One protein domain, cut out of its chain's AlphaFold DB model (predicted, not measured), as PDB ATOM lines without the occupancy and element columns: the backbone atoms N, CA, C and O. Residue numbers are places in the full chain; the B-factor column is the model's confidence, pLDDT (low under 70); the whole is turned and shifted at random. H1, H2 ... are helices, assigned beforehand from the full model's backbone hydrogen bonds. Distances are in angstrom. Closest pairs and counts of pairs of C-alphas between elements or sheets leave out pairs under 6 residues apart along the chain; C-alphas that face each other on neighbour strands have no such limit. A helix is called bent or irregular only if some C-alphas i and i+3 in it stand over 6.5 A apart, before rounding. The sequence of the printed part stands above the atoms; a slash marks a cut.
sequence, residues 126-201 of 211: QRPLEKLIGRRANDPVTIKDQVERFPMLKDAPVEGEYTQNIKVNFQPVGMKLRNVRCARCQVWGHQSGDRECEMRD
ATOM      1  N   GLN A 126      65.018  30.164 166.127       61.53
ATOM      2  CA  GLN A 126      66.092  30.586 165.220       61.53
ATOM      3  C   GLN A 126      66.763  31.838 165.795       61.53
ATOM      4  O   GLN A 126      66.091  32.844 166.059       61.53
ATOM      5  N   ARG A 127      68.090  31.801 165.967       74.75
ATOM      6  CA  ARG A 127      68.844  32.996 166.377       74.75
ATOM      7  C   ARG A 127      68.658  34.087 165.308       74.75
ATOM      8  O   ARG A 127      68.608  33.750 164.126       74.75
ATOM      9  N   PRO A 128      68.625  35.385 165.658       76.88
ATOM     10  CA  PRO A 128      68.491  36.458 164.664       76.88
ATOM     11  C   PRO A 128      69.514  36.360 163.518       76.88
ATOM     12  O   PRO A 128      69.181  36.556 162.353       76.88
ATOM     13  N   LEU A 129      70.744  35.948 163.840       69.94
ATOM     14  CA  LEU A 129      71.806  35.699 162.866       69.94
ATOM     15  C   LEU A 129      71.512  34.497 161.947       69.94
ATOM     16  O   LEU A 129      71.855  34.516 160.771       69.94
ATOM     17  N   GLU A 130      70.862  33.450 162.456       72.94
ATOM     18  CA  GLU A 130      70.487  32.276 161.656       72.94
ATOM     19  C   GLU A 130      69.386  32.614 160.652       72.94
ATOM     20  O   GLU A 130      69.483  32.176 159.506       72.94
ATOM     21  N   LYS A 131      68.416  33.454 161.045       73.81
ATOM     22  CA  LYS A 131      67.388  33.998 160.141       73.81
ATOM     23  C   LYS A 131      68.014  34.787 158.993       73.81
ATOM     24  O   LYS A 131      67.616  34.635 157.845       73.81
ATOM     25  N   LEU A 132      69.023  35.603 159.303       70.69
ATOM     26  CA  LEU A 132      69.695  36.446 158.314       70.69
ATOM     27  C   LEU A 132      70.579  35.650 157.342       70.69
ATOM     28  O   LEU A 132      70.715  36.035 156.183       70.69
ATOM     29  N   ILE A 133      71.209  34.573 157.821       73.50
ATOM     30  CA  ILE A 133      72.162  33.763 157.045       73.50
ATOM     31  C   ILE A 133      71.453  32.606 156.312       73.50
ATOM     32  O   ILE A 133      71.973  32.094 155.325       73.50
ATOM     33  N   GLY A 134      70.265  32.177 156.752       68.19
ATOM     34  CA  GLY A 134      69.500  31.119 156.082       68.19
ATOM     35  C   GLY A 134      70.184  29.747 156.127       68.19
ATOM     36  O   GLY A 134      70.113  28.978 155.178       68.19
ATOM     37  N   ARG A 135      70.894  29.410 157.215       63.47
ATOM     38  CA  ARG A 135      71.701  28.169 157.306       63.47
ATOM     39  C   ARG A 135      70.894  26.864 157.353       63.47
ATOM     40  O   ARG A 135      71.503  25.795 157.348       63.47
ATOM     41  N   ARG A 136      69.560  26.903 157.439       59.69
ATOM     42  CA  ARG A 136      68.736  25.686 157.428       59.69
ATOM     43  C   ARG A 136      68.251  25.397 156.010       59.69
ATOM     44  O   ARG A 136      67.490  26.158 155.429       59.69
ATOM     45  N   ALA A 137      68.675  24.251 155.481       48.44
ATOM     46  CA  ALA A 137      68.444  23.823 154.100       48.44
ATOM     47  C   ALA A 137      66.965  23.592 153.717       48.44
ATOM     48  O   ALA A 137      66.674  23.375 152.545       48.44
ATOM     49  N   ASN A 138      66.032  23.618 154.677       55.69
ATOM     50  CA  ASN A 138      64.652  23.179 154.464       55.69
ATOM     51  C   ASN A 138      63.571  24.175 154.899       55.69
ATOM     52  O   ASN A 138      62.406  23.782 154.921       55.69
ATOM     53  N   ASP A 139      63.907  25.434 155.182       65.75
ATOM     54  CA  ASP A 139      62.868  26.438 155.433       65.75
ATOM     55  C   ASP A 139      62.010  26.604 154.155       65.75
ATOM     56  O   ASP A 139      62.567  26.728 153.057       65.75
ATOM     57  N   PRO A 140      60.669  26.511 154.235       66.75
ATOM     58  CA  PRO A 140      59.803  26.714 153.080       66.75
ATOM     59  C   PRO A 140      59.821  28.201 152.723       66.75
ATOM     60  O   PRO A 140      59.320  29.037 153.466       66.75
ATOM     61  N   VAL A 141      60.451  28.531 151.601       69.81
ATOM     62  CA  VAL A 141      60.577  29.908 151.119       69.81
ATOM     63  C   VAL A 141      59.564  30.112 150.008       69.81
ATOM     64  O   VAL A 141      59.542  29.327 149.054       69.81
ATOM     65  N   THR A 142      58.744  31.153 150.134       77.75
ATOM     66  CA  THR A 142      57.766  31.519 149.106       77.75
ATOM     67  C   THR A 142      58.474  32.019 147.847       77.75
ATOM     68  O   THR A 142      59.617  32.474 147.900       77.75
ATOM     69  N   ILE A 143      57.810  31.963 146.694       79.94
ATOM     70  CA  ILE A 143      58.411  32.433 145.433       79.94
ATOM     71  C   ILE A 143      58.781  33.916 145.499       79.94
ATOM     72  O   ILE A 143      59.842  34.292 145.007       79.94
ATOM     73  N   LYS A 144      57.966  34.740 146.167       79.31
ATOM     74  CA  LYS A 144      58.231  36.177 146.352       79.31
ATOM     75  C   LYS A 144      59.574  36.403 147.048       79.31
ATOM     76  O   LYS A 144      60.423  37.124 146.531       79.31
ATOM     77  N   ASP A 145      59.816  35.677 148.138       80.31
ATOM     78  CA  ASP A 145      61.084  35.743 148.866       80.31
ATOM     79  C   ASP A 145      62.275  35.261 148.016       80.31
ATOM     80  O   ASP A 145      63.385  35.777 148.149       80.31
ATOM     81  N   GLN A 146      62.085  34.253 147.152       80.12
ATOM     82  CA  GLN A 146      63.152  33.768 146.263       80.12
ATOM     83  C   GLN A 146      63.496  34.788 145.169       80.12
ATOM     84  O   GLN A 146      64.675  34.996 144.891       80.12
ATOM     85  N   VAL A 147      62.495  35.457 144.593       83.62
ATOM     86  CA  VAL A 147      62.671  36.511 143.575       83.62
ATOM     87  C   VAL A 147      63.383  37.741 144.154       83.62
ATOM     88  O   VAL A 147      64.205  38.364 143.481       83.62
ATOM     89  N   GLU A 148      63.132  38.079 145.423       83.19
ATOM     90  CA  GLU A 148      63.865  39.144 146.121       83.19
ATOM     91  C   GLU A 148      65.334  38.777 146.378       83.19
ATOM     92  O   GLU A 148      66.221  39.619 146.224       83.19
ATOM     93  N   ARG A 149      65.604  37.517 146.745       83.62
ATOM     94  CA  ARG A 149      66.963  37.015 147.026       83.62
ATOM     95  C   ARG A 149      67.801  36.848 145.764       83.62
ATOM     96  O   ARG A 149      69.008  37.074 145.811       83.62
ATOM     97  N   PHE A 150      67.172  36.457 144.659       83.38
ATOM     98  CA  PHE A 150      67.831  36.187 143.387       83.38
ATOM     99  C   PHE A 150      67.277  37.113 142.299       83.38
ATOM    100  O   PHE A 150      66.276  36.782 141.666       83.38
ATOM    101  N   PRO A 151      67.950  38.243 142.006       82.69
ATOM    102  CA  PRO A 151      67.528  39.168 140.951       82.69
ATOM    103  C   PRO A 151      67.346  38.504 139.578       82.69
ATOM    104  O   PRO A 151      66.490  38.921 138.810       82.69
ATOM    105  N   MET A 152      68.095  37.427 139.318       79.88
ATOM    106  CA  MET A 152      68.014  36.592 138.111       79.88
ATOM    107  C   MET A 152      66.620  35.976 137.878       79.88
ATOM    108  O   MET A 152      66.323  35.548 136.769       79.88
ATOM    109  N   LEU A 153      65.776  35.886 138.913       81.19
ATOM    110  CA  LEU A 153      64.429  35.308 138.838       81.19
ATOM    111  C   LEU A 153      63.329  36.343 138.551       81.19
ATOM    112  O   LEU A 153      62.185  35.942 138.364       81.19
ATOM    113  N   LYS A 154      63.633  37.651 138.521       81.69
ATOM    114  CA  LYS A 154      62.621  38.716 138.354       81.69
ATOM    115  C   LYS A 154      61.972  38.731 136.972       81.69
ATOM    116  O   LYS A 154      60.776  38.977 136.878       81.69
ATOM    117  N   ASP A 155      62.745  38.409 135.941       82.12
ATOM    118  CA  ASP A 155      62.296  38.451 134.543       82.12
ATOM    119  C   ASP A 155      61.984  37.051 133.985       82.12
ATOM    120  O   ASP A 155      61.748  36.877 132.790       82.12
ATOM    121  N   ALA A 156      62.010  36.024 134.842       80.75
ATOM    122  CA  ALA A 156      61.777  34.649 134.430       80.75
ATOM    123  C   ALA A 156      60.267  34.367 134.293       80.75
ATOM    124  O   ALA A 156      59.502  34.701 135.200       80.75
ATOM    125  N   PRO A 157      59.815  33.712 133.208       80.31
ATOM    126  CA  PRO A 157      58.424  33.290 133.095       80.31
ATOM    127  C   PRO A 157      58.133  32.203 134.141       80.31
ATOM    128  O   PRO A 157      58.750  31.138 134.132       80.31
ATOM    129  N   VAL A 158      57.195  32.473 135.051       76.94
ATOM    130  CA  VAL A 158      56.725  31.525 136.075       76.94
ATOM    131  C   VAL A 158      55.276  31.155 135.771       76.94
ATOM    132  O   VAL A 158      54.430  32.031 135.596       76.94
ATOM    133  N   GLU A 159      54.978  29.859 135.698       74.50
ATOM    134  CA  GLU A 159      53.626  29.382 135.404       74.50
ATOM    135  C   GLU A 159      52.690  29.560 136.609       74.50
ATOM    136  O   GLU A 159      52.850  28.904 137.633       74.50
ATOM    137  N   GLY A 160      51.680  30.419 136.458       72.88
ATOM    138  CA  GLY A 160      50.467  30.443 137.282       72.88
ATOM    139  C   GLY A 160      50.591  30.977 138.717       72.88
ATOM    140  O   GLY A 160      51.627  30.924 139.376       72.88
ATOM    141  N   GLU A 161      49.463  31.470 139.240       75.62
ATOM    142  CA  GLU A 161      49.350  32.040 140.592       75.62
ATOM    143  C   GLU A 161      49.436  30.986 141.715       75.62
ATOM    144  O   GLU A 161      49.836  31.283 142.841       75.62
ATOM    145  N   TYR A 162      49.133  29.723 141.398       74.00
ATOM    146  CA  TYR A 162      49.152  28.599 142.343       74.00
ATOM    147  C   TYR A 162      50.546  28.311 142.919       74.00
ATOM    148  O   TYR A 162      50.678  27.676 143.966       74.00
ATOM    149  N   THR A 163      51.598  28.794 142.262       70.06
ATOM    150  CA  THR A 163      52.985  28.573 142.670       70.06
ATOM    151  C   THR A 163      53.382  29.404 143.897       70.06
ATOM    152  O   THR A 163      54.331  29.045 144.589       70.06
ATOM    153  N   GLN A 164      52.618  30.447 144.256       73.56
ATOM    154  CA  GLN A 164      52.929  31.332 145.392       73.56
ATOM    155  C   GLN A 164      53.017  30.598 146.743       73.56
ATOM    156  O   GLN A 164      53.855  30.949 147.575       73.56
ATOM    157  N   ASN A 165      52.184  29.570 146.944       71.12
ATOM    158  CA  ASN A 165      52.072  28.833 148.210       71.12
ATOM    159  C   ASN A 165      52.837  27.498 148.209       71.12
ATOM    160  O   ASN A 165      52.825  26.776 149.207       71.12
ATOM    161  N   ILE A 166      53.488  27.149 147.097       73.06
ATOM    162  CA  ILE A 166      54.170  25.867 146.915       73.06
ATOM    163  C   ILE A 166      55.679  26.097 146.991       73.06
ATOM    164  O   ILE A 166      56.219  27.042 146.419       73.06
ATOM    165  N   LYS A 167      56.393  25.208 147.689       75.31
ATOM    166  CA  LYS A 167      57.859  25.218 147.693       75.31
ATOM    167  C   LYS A 167      58.368  24.796 146.313       75.31
ATOM    168  O   LYS A 167      58.365  23.609 145.993       75.31
ATOM    169  N   VAL A 168      58.838  25.760 145.528       73.12
ATOM    170  CA  VAL A 168      59.461  25.520 144.219       73.12
ATOM    171  C   VAL A 168      60.982  25.629 144.342       73.12
ATOM    172  O   VAL A 168      61.496  26.514 145.026       73.12
ATOM    173  N   ASN A 169      61.703  24.711 143.694       74.62
ATOM    174  CA  ASN A 169      63.159  24.756 143.558       74.62
ATOM    175  C   ASN A 169      63.500  25.099 142.101       74.62
ATOM    176  O   ASN A 169      63.338  24.248 141.227       74.62
ATOM    177  N   PHE A 170      63.992  26.308 141.833       76.00
ATOM    178  CA  PHE A 170      64.402  26.703 140.482       76.00
ATOM    179  C   PHE A 170      65.787  26.138 140.125       76.00
ATOM    180  O   PHE A 170      66.699  26.111 140.960       76.00
ATOM    181  N   GLN A 171      65.946  25.701 138.873       76.50
ATOM    182  CA  GLN A 171      67.219  25.245 138.302       76.50
ATOM    183  C   GLN A 171      67.561  26.025 137.020       76.50
ATOM    184  O   GLN A 171      67.543  25.453 135.928       76.50
ATOM    185  N   PRO A 172      67.841  27.338 137.108       74.50
ATOM    186  CA  PRO A 172      68.260  28.098 135.938       74.50
ATOM    187  C   PRO A 172      69.622  27.581 135.444       74.50
ATOM    188  O   PRO A 172      70.571  27.464 136.219       74.50
ATOM    189  N   VAL A 173      69.712  27.241 134.152       78.69
ATOM    190  CA  VAL A 173      70.956  26.803 133.479       78.69
ATOM    191  C   VAL A 173      71.653  25.627 134.199       78.69
ATOM    192  O   VAL A 173      72.876  25.541 134.263       78.69
ATOM    193  N   GLY A 174      70.877  24.711 134.793       75.88
ATOM    194  CA  GLY A 174      71.405  23.503 135.446       75.88
ATOM    195  C   GLY A 174      72.065  23.716 136.817       75.88
ATOM    196  O   GLY A 174      72.592  22.761 137.390       75.88
ATOM    197  N   MET A 175      72.014  24.927 137.384       70.75
ATOM    198  CA  MET A 175      72.512  25.219 138.733       70.75
ATOM    199  C   MET A 175      71.364  25.249 139.747       70.75
ATOM    200  O   MET A 175      70.334  25.879 139.523       70.75
ATOM    201  N   LYS A 176      71.530  24.579 140.896       74.38
ATOM    202  CA  LYS A 176      70.550  24.628 141.994       74.38
ATOM    203  C   LYS A 176      70.760  25.895 142.822       74.38
ATOM    204  O   LYS A 176      71.828  26.064 143.409       74.38
ATOM    205  N   LEU A 177      69.732  26.737 142.942       77.88
ATOM    206  CA  LEU A 177      69.779  27.900 143.831       77.88
ATOM    207  C   LEU A 177      69.747  27.453 145.296       77.88
ATOM    208  O   LEU A 177      68.826  26.766 145.740       77.88
ATOM    209  N   ARG A 178      70.770  27.841 146.059       81.00
ATOM    210  CA  ARG A 178      70.862  27.549 147.492       81.00
ATOM    211  C   ARG A 178      70.384  28.746 148.291       81.00
ATOM    212  O   ARG A 178      70.931  29.837 148.172       81.00
ATOM    213  N   ASN A 179      69.412  28.529 149.165       79.25
ATOM    214  CA  ASN A 179      68.845  29.583 149.991       79.25
ATOM    215  C   ASN A 179      69.698  29.902 151.237       79.25
ATOM    216  O   ASN A 179      69.226  29.824 152.368       79.25
ATOM    217  N   VAL A 180      70.973  30.219 151.022       82.56
ATOM    218  CA  VAL A 180      71.941  30.557 152.072       82.56
ATOM    219  C   VAL A 180      72.592  31.886 151.709       82.56
ATOM    220  O   VAL A 180      73.042  32.062 150.575       82.56
ATOM    221  N   ARG A 181      72.643  32.817 152.665       85.31
ATOM    222  CA  ARG A 181      73.345  34.096 152.535       85.31
ATOM    223  C   ARG A 181      74.752  33.953 153.094       85.31
ATOM    224  O   ARG A 181      74.940  33.529 154.233       85.31
ATOM    225  N   CYS A 182      75.759  34.334 152.323       85.56
ATOM    226  CA  CYS A 182      77.135  34.287 152.786       85.56
ATOM    227  C   CYS A 182      77.357  35.290 153.930       85.56
ATOM    228  O   CYS A 182      77.065  36.473 153.799       85.56
ATOM    229  N   ALA A 183      77.942  34.853 155.047       83.19
ATOM    230  CA  ALA A 183      78.252  35.739 156.173       83.19
ATOM    231  C   ALA A 183      79.408  36.725 155.896       83.19
ATOM    232  O   ALA A 183      79.626  37.624 156.699       83.19
ATOM    233  N   ARG A 184      80.155  36.553 154.792       80.81
ATOM    234  CA  ARG A 184      81.292  37.410 154.413       80.81
ATOM    235  C   ARG A 184      80.907  38.459 153.375       80.81
ATOM    236  O   ARG A 184      80.964  39.640 153.677       80.81
ATOM    237  N   CYS A 185      80.475  38.041 152.183       83.62
ATOM    238  CA  CYS A 185      80.083  38.959 151.103       83.62
ATOM    239  C   CYS A 185      78.590  39.319 151.099       83.62
ATOM    240  O   CYS A 185      78.163  40.124 150.285       83.62
ATOM    241  N   GLN A 186      77.778  38.729 151.985       82.94
ATOM    242  CA  GLN A 186      76.341  39.004 152.106       82.94
ATOM    243  C   GLN A 186      75.477  38.674 150.875       82.94
ATOM    244  O   GLN A 186      74.276  38.954 150.902       82.94
ATOM    245  N   VAL A 187      76.043  38.021 149.859       85.62
ATOM    246  CA  VAL A 187      75.342  37.542 148.660       85.62
ATOM    247  C   VAL A 187      74.619  36.221 148.953       85.62
ATOM    248  O   VAL A 187      75.114  35.380 149.711       85.62
ATOM    249  N   TRP A 188      73.431  36.043 148.372       85.25
ATOM    250  CA  TRP A 188      72.662  34.797 148.431       85.25
ATOM    251  C   TRP A 188      73.152  33.794 147.382       85.25
ATOM    252  O   TRP A 188      73.490  34.177 146.267       85.25
ATOM    253  N   GLY A 189      73.169  32.504 147.723       84.00
ATOM    254  CA  GLY A 189      73.513  31.416 146.796       84.00
ATOM    255  C   GLY A 189      74.661  30.517 147.257       84.00
ATOM    256  O   GLY A 189      74.797  29.406 146.746       84.00
ATOM    257  N   HIS A 190      75.450  30.945 148.249       84.88
ATOM    258  CA  HIS A 190      76.621  30.207 148.722       84.88
ATOM    259  C   HIS A 190      76.945  30.459 150.206       84.88
ATOM    260  O   HIS A 190      76.505  31.432 150.822       84.88
ATOM    261  N   GLN A 191      77.740  29.567 150.797       82.75
ATOM    262  CA  GLN A 191      78.266  29.672 152.157       82.75
ATOM    263  C   GLN A 191      79.677  30.285 152.154       82.75
ATOM    264  O   GLN A 191      80.434  30.128 151.206       82.75
ATOM    265  N   SER A 192      80.083  30.923 153.259       79.00
ATOM    266  CA  SER A 192      81.376  31.623 153.437       79.00
ATOM    267  C   SER A 192      82.669  30.808 153.251       79.00
ATOM    268  O   SER A 192      83.743  31.347 153.495       79.00
ATOM    269  N   GLY A 193      82.589  29.535 152.861       75.06
ATOM    270  CA  GLY A 193      83.739  28.695 152.501       75.06
ATOM    271  C   GLY A 193      83.697  28.163 151.064       75.06
ATOM    272  O   GLY A 193      84.642  27.499 150.638       75.06
ATOM    273  N   ASP A 194      82.625  28.446 150.324       80.19
ATOM    274  CA  ASP A 194      82.447  27.968 148.959       80.19
ATOM    275  C   ASP A 194      83.353  28.726 147.984       80.19
ATOM    276  O   ASP A 194      83.731  29.875 148.217       80.19
ATOM    277  N   ARG A 195      83.677  28.081 146.856       81.25
ATOM    278  CA  ARG A 195      84.494  28.670 145.775       81.25
ATOM    279  C   ARG A 195      83.826  29.874 145.102       81.25
ATOM    280  O   ARG A 195      84.515  30.666 144.480       81.25
ATOM    281  N   GLU A 196      82.511  29.992 145.247       78.62
ATOM    282  CA  GLU A 196      81.673  31.059 144.687       78.62
ATOM    283  C   GLU A 196      81.770  32.376 145.483       78.62
ATOM    284  O   GLU A 196      81.246  33.398 145.052       78.62
ATOM    285  N   CYS A 197      82.421  32.375 146.653       82.62
ATOM    286  CA  CYS A 197      82.568  33.566 147.484       82.62
ATOM    287  C   CYS A 197      83.763  34.419 147.036       82.62
ATOM    288  O   CYS A 197      84.908  34.007 147.194       82.62
ATOM    289  N   GLU A 198      83.517  35.660 146.614       81.44
ATOM    290  CA  GLU A 198      84.572  36.639 146.286       81.44
ATOM    291  C   GLU A 198      85.512  36.905 147.480       81.44
ATOM    292  O   GLU A 198      86.724  37.011 147.336       81.44
ATOM    293  N   MET A 199      84.957  36.918 148.698       79.50
ATOM    294  CA  MET A 199      85.680  37.178 149.954       79.50
ATOM    295  C   MET A 199      86.147  35.884 150.650       79.50
ATOM    296  O   MET A 199      86.154  35.778 151.883       79.50
ATOM    297  N   ARG A 200      86.483  34.843 149.876       76.69
ATOM    298  CA  ARG A 200      86.847  33.514 150.408       76.69
ATOM    299  C   ARG A 200      88.144  33.508 151.219       76.69
ATOM    300  O   ARG A 200      88.241  32.743 152.180       76.69
ATOM    301  N   ASP A 201      89.084  34.384 150.902       75.50
ATOM    302  CA  ASP A 201      90.376  34.426 151.600       75.50
ATOM    303  C   ASP A 201      90.413  35.477 152.717       75.50
ATOM    304  O   ASP A 201      91.322  35.492 153.543       75.50
TER     305      ASP A 201
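What this domain is: This is residues 126 to 201 of the 211 residues of the protein "Cir_N domain-containing protein" of Aphanomyces astaci (UniProt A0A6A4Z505). This is a flat, loop-built domain with little regular structure: small helices H2 and H3 meet toward one end, and a long winding stretch, residues 166 to 201, runs from H3 to the opposite end. H1, a short helix, sits away from both. The printed part has 76 residues, 18 of them in three named helices, H1, H2, H3 in chain order, with no named strand; the class is all helix. It is only just compact, close to loose, with a radius of gyration of the C-alphas of 13.2 A and spans of 42 by 30 by 16 A.

Where its parts are: H1, residues 128 to 133, begins at C-alpha 128 (68.491, 36.458, 164.664) and measures 8.9 A. H2, residues 143 to 149, measures 9.8 A. H3, residues 161 to 165, measures 8.7 A, ends at C-alpha 165 (52.072, 28.833, 148.210) and is only just irregular: C-alphas 162 and 165 are 6.6 A apart.

How they stand to each other: H1 is apart from H2 and H3. H2 and H3 touch; their closest C-alphas, of Ile 143 and Gln 164, are 5.6 A apart. In H1 and H2 every O i to N i+4 pair is within hydrogen-bond range; in H3 0 of 1 is, beside 1 of 2 O i to N i+3 pairs.

The domain as a whole: The C-alphas farthest apart, of Tyr 162 and Asp 201, are 42.7 A apart. The printed part has no cut. The link from H2 to H3 is long. Confidence is under 70 at residues 126, 129 and 134 to 141.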